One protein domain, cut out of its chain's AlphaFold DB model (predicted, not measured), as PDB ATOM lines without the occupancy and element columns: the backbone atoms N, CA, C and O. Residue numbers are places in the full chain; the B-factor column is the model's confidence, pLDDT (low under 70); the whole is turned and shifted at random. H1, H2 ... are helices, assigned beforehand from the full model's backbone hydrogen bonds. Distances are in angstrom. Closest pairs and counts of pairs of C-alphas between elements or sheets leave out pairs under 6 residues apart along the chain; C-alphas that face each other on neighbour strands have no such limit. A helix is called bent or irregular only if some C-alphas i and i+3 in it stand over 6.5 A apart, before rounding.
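AT A GLANCE: This is residues 88 to 127 of the 149 residues of an uncharacterized protein of Exophiala mesophila (UniProt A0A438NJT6). Two helices that follow each other along the chain, H1 and the much longer H2, meet at their ends and make an open L. H2 is the long arm and makes most of the length; H1 is the short arm, and residues 88 to 91 are a short tail before it. The printed part has 40 residues, with two named helices, H1 then H2, and no named strand; the class is all helix. The whole is extended, with a radius of gyration of the C-alphas of 15.1 A, and the C-alphas span 49 by 20 by 7 A.

IN THESE COORDINATES: Start at C-alpha 88, at (41.192, -5.297, -58.698), and pass residues 88 to 91 to reach H1, residues 92 to 102. Find C-alpha 92 at (44.648, -8.173, -49.373); from there H1 runs mainly toward lower y and measures 15.2 A from first to last C-alpha. After Asn 103 comes H2, residues 104 to 127, which begins with C-alpha 104 at (49.029, -25.163, -47.156). It runs mainly toward higher z for 34.9 A, to C-alpha 127 at (48.859, -21.431, -12.447). Neither helix is bent or irregular.

HOW THE PARTS SIT: Look at Arg 100 and Tyr 107, whose C-alphas, 6.2 A apart, are the closest of H1 and H2. The two helices are close but not clearly touching, with 1 pair of C-alphas within 8 A. Their lines are about perpendicular, at 75 degrees, and their centres are 21.8 A apart. In H1 and H2 every O i to N i+4 pair is within hydrogen-bond range.

THE WHOLE: The two C-alphas farthest apart are those of Asp 88 and Ser 127, at 49.6 A. Residues 109 to 127, which belong to H2, stand free, and so do residues 88 to 98, of which 92 to 98 belong to H1. The link from H1 to H2 is tight, with 1 residue, and the printed part has no cut. In the B-factor column the mean pLDDT of the printed part is 88.2; residues 88 to 90 and residue 127 are under 70.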
ATOM      1  N   ASP A  88      40.989  -5.145 -60.135       59.28
ATOM      2  CA  ASP A  88      41.192  -5.297 -58.698       59.28
ATOM      3  C   ASP A  88      42.670  -4.990 -58.464       59.28
ATOM      4  O   ASP A  88      43.574  -5.736 -58.870       59.28
ATOM      5  N   GLY A  89      42.919  -3.786 -57.947       64.19
ATOM      6  CA  GLY A  89      44.159  -3.461 -57.275       64.19
ATOM      7  C   GLY A  89      44.327  -4.499 -56.180       64.19
ATOM      8  O   GLY A  89      43.331  -5.015 -55.688       64.19
ATOM      9  N   SER A  90      45.570  -4.859 -55.881       68.12
ATOM     10  CA  SER A  90      45.941  -5.901 -54.920       68.12
ATOM     11  C   SER A  90      45.006  -5.946 -53.702       68.12
ATOM     12  O   SER A  90      45.205  -5.199 -52.745       68.12
ATOM     13  N   ASP A  91      43.977  -6.795 -53.755       81.69
ATOM     14  CA  ASP A  91      43.076  -7.014 -52.635       81.69
ATOM     15  C   ASP A  91      43.802  -7.923 -51.650       81.69
ATOM     16  O   ASP A  91      44.213  -9.039 -51.990       81.69
ATOM     17  N   GLY A  92      43.982  -7.427 -50.429       86.44
ATOM     18  CA  GLY A  92      44.648  -8.173 -49.373       86.44
ATOM     19  C   GLY A  92      43.913  -9.473 -49.056       86.44
ATOM     20  O   GLY A  92      44.561 -10.492 -48.833       86.44
ATOM     21  N   LEU A  93      42.574  -9.483 -49.096       88.50
ATOM     22  CA  LEU A  93      41.794 -10.690 -48.802       88.50
ATOM     23  C   LEU A  93      41.959 -11.746 -49.891       88.50
ATOM     24  O   LEU A  93      42.161 -12.920 -49.576       88.50
ATOM     25  N   LYS A  94      41.905 -11.339 -51.162       85.00
ATOM     26  CA  LYS A  94      42.210 -12.218 -52.293       85.00
ATOM     27  C   LYS A  94      43.610 -12.822 -52.177       85.00
ATOM     28  O   LYS A  94      43.729 -14.043 -52.238       85.00
ATOM     29  N   TYR A  95      44.628 -12.000 -51.914       88.50
ATOM     30  CA  TYR A  95      45.997 -12.479 -51.711       88.50
ATOM     31  C   TYR A  95      46.090 -13.488 -50.561       88.50
ATOM     32  O   TYR A  95      46.704 -14.535 -50.717       88.50
ATOM     33  N   LEU A  96      45.450 -13.226 -49.415       90.38
ATOM     34  CA  LEU A  96      45.475 -14.152 -48.275       90.38
ATOM     35  C   LEU A  96      44.817 -15.498 -48.597       90.38
ATOM     36  O   LEU A  96      45.282 -16.535 -48.119       90.38
ATOM     37  N   ARG A  97      43.744 -15.498 -49.397       90.19
ATOM     38  CA  ARG A  97      43.097 -16.734 -49.859       90.19
ATOM     39  C   ARG A  97      43.998 -17.511 -50.818       90.19
ATOM     40  O   ARG A  97      44.147 -18.714 -50.630       90.19
ATOM     41  N   GLU A  98      44.598 -16.834 -51.797       90.62
ATOM     42  CA  GLU A  98      45.543 -17.427 -52.758       90.62
ATOM     43  C   GLU A  98      46.780 -17.984 -52.035       90.62
ATOM     44  O   GLU A  98      47.095 -19.164 -52.170       90.62
ATOM     45  N   TRP A  99      47.390 -17.193 -51.149       91.75
ATOM     46  CA  TRP A  99      48.540 -17.604 -50.344       91.75
ATOM     47  C   TRP A  99      48.240 -18.834 -49.482       91.75
ATOM     48  O   TRP A  99      49.038 -19.772 -49.464       91.75
ATOM     49  N   ARG A 100      47.083 -18.860 -48.799       92.06
ATOM     50  CA  ARG A 100      46.652 -20.017 -47.995       92.06
ATOM     51  C   ARG A 100      46.506 -21.274 -48.854       92.06
ATOM     52  O   ARG A 100      46.830 -22.362 -48.386       92.06
ATOM     53  N   ALA A 101      45.981 -21.133 -50.070       92.38
ATOM     54  CA  ALA A 101      45.762 -22.255 -50.975       92.38
ATOM     55  C   ALA A 101      47.082 -22.818 -51.528       92.38
ATOM     56  O   ALA A 101      47.249 -24.035 -51.575       92.38
ATOM     57  N   GLU A 102      48.022 -21.947 -51.902       94.06
ATOM     58  CA  GLU A 102      49.326 -22.333 -52.457       94.06
ATOM     59  C   GLU A 102      50.285 -22.885 -51.388       94.06
ATOM     60  O   GLU A 102      51.020 -23.834 -51.649       94.06
ATOM     61  N   ASN A 103      50.242 -22.345 -50.164       93.62
ATOM     62  CA  ASN A 103      51.207 -22.636 -49.094       93.62
ATOM     63  C   ASN A 103      50.553 -23.358 -47.905       93.62
ATOM     64  O   ASN A 103      50.698 -22.956 -46.747       93.62
ATOM     65  N   LYS A 104      49.814 -24.442 -48.176       92.38
ATOM     66  CA  LYS A 104      49.029 -25.163 -47.156       92.38
ATOM     67  C   LYS A 104      49.867 -25.623 -45.954       92.38
ATOM     68  O   LYS A 104      49.443 -25.438 -44.820       92.38
ATOM     69  N   GLN A 105      51.053 -26.184 -46.195       91.00
ATOM     70  CA  GLN A 105      51.918 -26.715 -45.132       91.00
ATOM     71  C   GLN A 105      52.424 -25.617 -44.190       91.00
ATOM     72  O   GLN A 105      52.369 -25.771 -42.971       91.00
ATOM     73  N   GLU A 106      52.877 -24.485 -44.739       92.12
ATOM     74  CA  GLU A 106      53.313 -23.337 -43.937       92.12
ATOM     75  C   GLU A 106      52.156 -22.740 -43.133       92.12
ATOM     76  O   GLU A 106      52.331 -22.354 -41.974       92.12
ATOM     77  N   TYR A 107      50.964 -22.688 -43.732       91.00
ATOM     78  CA  TYR A 107      49.767 -22.209 -43.056       91.00
ATOM     79  C   TYR A 107      49.379 -23.115 -41.882       91.00
ATOM     80  O   TYR A 107      49.221 -22.622 -40.766       91.00
ATOM     81  N   GLU A 108      49.275 -24.427 -42.106       93.12
ATOM     82  CA  GLU A 108      48.953 -25.408 -41.060       93.12
ATOM     83  C   GLU A 108      49.976 -25.369 -39.919       93.12
ATOM     84  O   GLU A 108      49.595 -25.347 -38.748       93.12
ATOM     85  N   HIS A 109      51.267 -25.275 -40.251       92.62
ATOM     86  CA  HIS A 109      52.328 -25.145 -39.259       92.62
ATOM     87  C   HIS A 109      52.174 -23.880 -38.405       92.62
ATOM     88  O   HIS A 109      52.252 -23.952 -37.178       92.62
ATOM     89  N   ARG A 110      51.902 -22.728 -39.033       91.25
ATOM     90  CA  ARG A 110      51.675 -21.465 -38.317       91.25
ATOM     91  C   ARG A 110      50.458 -21.545 -37.395       91.25
ATOM     92  O   ARG A 110      50.550 -21.144 -36.241       91.25
ATOM     93  N   GLN A 111      49.340 -22.091 -37.880       90.12
ATOM     94  CA  GLN A 111      48.130 -22.270 -37.067       90.12
ATOM     95  C   GLN A 111      48.388 -23.169 -35.855       90.12
ATOM     96  O   GLN A 111      47.917 -22.882 -34.757       90.12
ATOM     97  N   TYR A 112      49.171 -24.234 -36.033       91.31
ATOM     98  CA  TYR A 112      49.554 -25.104 -34.928       91.31
ATOM     99  C   TYR A 112      50.406 -24.370 -33.885       91.31
ATOM    100  O   TYR A 112      50.134 -24.493 -32.695       91.31
ATOM    101  N   GLN A 113      51.399 -23.576 -34.304       93.25
ATOM    102  CA  GLN A 113      52.214 -22.769 -33.385       93.25
ATOM    103  C   GLN A 113      51.367 -21.777 -32.573       93.25
ATOM    104  O   GLN A 113      51.533 -21.687 -31.358       93.25
ATOM    105  N   GLU A 114      50.438 -21.073 -33.227       93.56
ATOM    106  CA  GLU A 114      49.506 -20.144 -32.571       93.56
ATOM    107  C   GLU A 114      48.631 -20.866 -31.537       93.56
ATOM    108  O   GLU A 114      48.454 -20.386 -30.414       93.56
ATOM    109  N   TYR A 115      48.127 -22.053 -31.888       94.69
ATOM    110  CA  TYR A 115      47.370 -22.888 -30.964       94.69
ATOM    111  C   TYR A 115      48.201 -23.270 -29.732       94.69
ATOM    112  O   TYR A 115      47.734 -23.051 -28.617       94.69
ATOM    113  N   GLN A 116      49.434 -23.759 -29.905       94.62
ATOM    114  CA  GLN A 116      50.302 -24.118 -28.773       94.62
ATOM    115  C   GLN A 116      50.571 -22.918 -27.855       94.62
ATOM    116  O   GLN A 116      50.363 -23.017 -26.648       94.62
ATOM    117  N   GLN A 117      50.915 -21.760 -28.425       93.75
ATOM    118  CA  GLN A 117      51.132 -20.529 -27.656       93.75
ATOM    119  C   GLN A 117      49.888 -20.118 -26.857       93.75
ATOM    120  O   GLN A 117      49.998 -19.693 -25.706       93.75
ATOM    121  N   SER A 118      48.692 -20.265 -27.440       94.19
ATOM    122  CA  SER A 118      47.439 -19.978 -26.732       94.19
ATOM    123  C   SER A 118      47.207 -20.916 -25.543       94.19
ATOM    124  O   SER A 118      46.774 -20.460 -24.485       94.19
ATOM    125  N   GLN A 119      47.532 -22.206 -25.689       92.62
ATOM    126  CA  GLN A 119      47.391 -23.194 -24.618       92.62
ATOM    127  C   GLN A 119      48.372 -22.911 -23.479       92.62
ATOM    128  O   GLN A 119      47.992 -22.928 -22.311       92.62
ATOM    129  N   GLU A 120      49.621 -22.589 -23.818       92.19
ATOM    130  CA  GLU A 120      50.647 -22.196 -22.852       92.19
ATOM    131  C   GLU A 120      50.239 -20.941 -22.070       92.19
ATOM    132  O   GLU A 120      50.358 -20.910 -20.844       92.19
ATOM    133  N   TYR A 121      49.691 -19.931 -22.754       91.25
ATOM    134  CA  TYR A 121      49.180 -18.720 -22.116       91.25
ATOM    135  C   TYR A 121      48.050 -19.019 -21.123       91.25
ATOM    136  O   TYR A 121      48.103 -18.556 -19.983       91.25
ATOM    137  N   LEU A 122      47.057 -19.822 -21.519       91.56
ATOM    138  CA  LEU A 122      45.948 -20.210 -20.642       91.56
ATOM    139  C   LEU A 122      46.447 -20.962 -19.402       91.56
ATOM    140  O   LEU A 122      46.110 -20.586 -18.281       91.56
ATOM    141  N   ASN A 123      47.328 -21.945 -19.592       92.12
ATOM    142  CA  ASN A 123      47.913 -22.712 -18.493       92.12
ATOM    143  C   ASN A 123      48.739 -21.819 -17.542       92.12
ATOM    144  O   ASN A 123      48.676 -21.969 -16.320       92.12
ATOM    145  N   SER A 124      49.479 -20.842 -18.082       88.88
ATOM    146  CA  SER A 124      50.237 -19.870 -17.278       88.88
ATOM    147  C   SER A 124      49.341 -18.940 -16.449       88.88
ATOM    148  O   SER A 124      49.697 -18.586 -15.325       88.88
ATOM    149  N   GLN A 125      48.160 -18.573 -16.962       83.50
ATOM    150  CA  GLN A 125      47.189 -17.788 -16.200       83.50
ATOM    151  C   GLN A 125      46.568 -18.601 -15.064       83.50
ATOM    152  O   GLN A 125      46.496 -18.108 -13.940       83.50
ATOM    153  N   GLU A 126      46.165 -19.845 -15.328       80.06
ATOM    154  CA  GLU A 126      45.575 -20.725 -14.311       80.06
ATOM    155  C   GLU A 126      46.545 -20.994 -13.154       80.06
ATOM    156  O   GLU A 126      46.167 -20.911 -11.983       80.06
ATOM    157  N   SER A 127      47.820 -21.234 -13.465       69.44
ATOM    158  CA  SER A 127      48.859 -21.431 -12.447       69.44
ATOM    159  C   SER A 127      49.214 -20.143 -11.686       69.44
ATOM    160  O   SER A 127      49.457 -20.207 -10.479       69.44
TER     161      SER A 127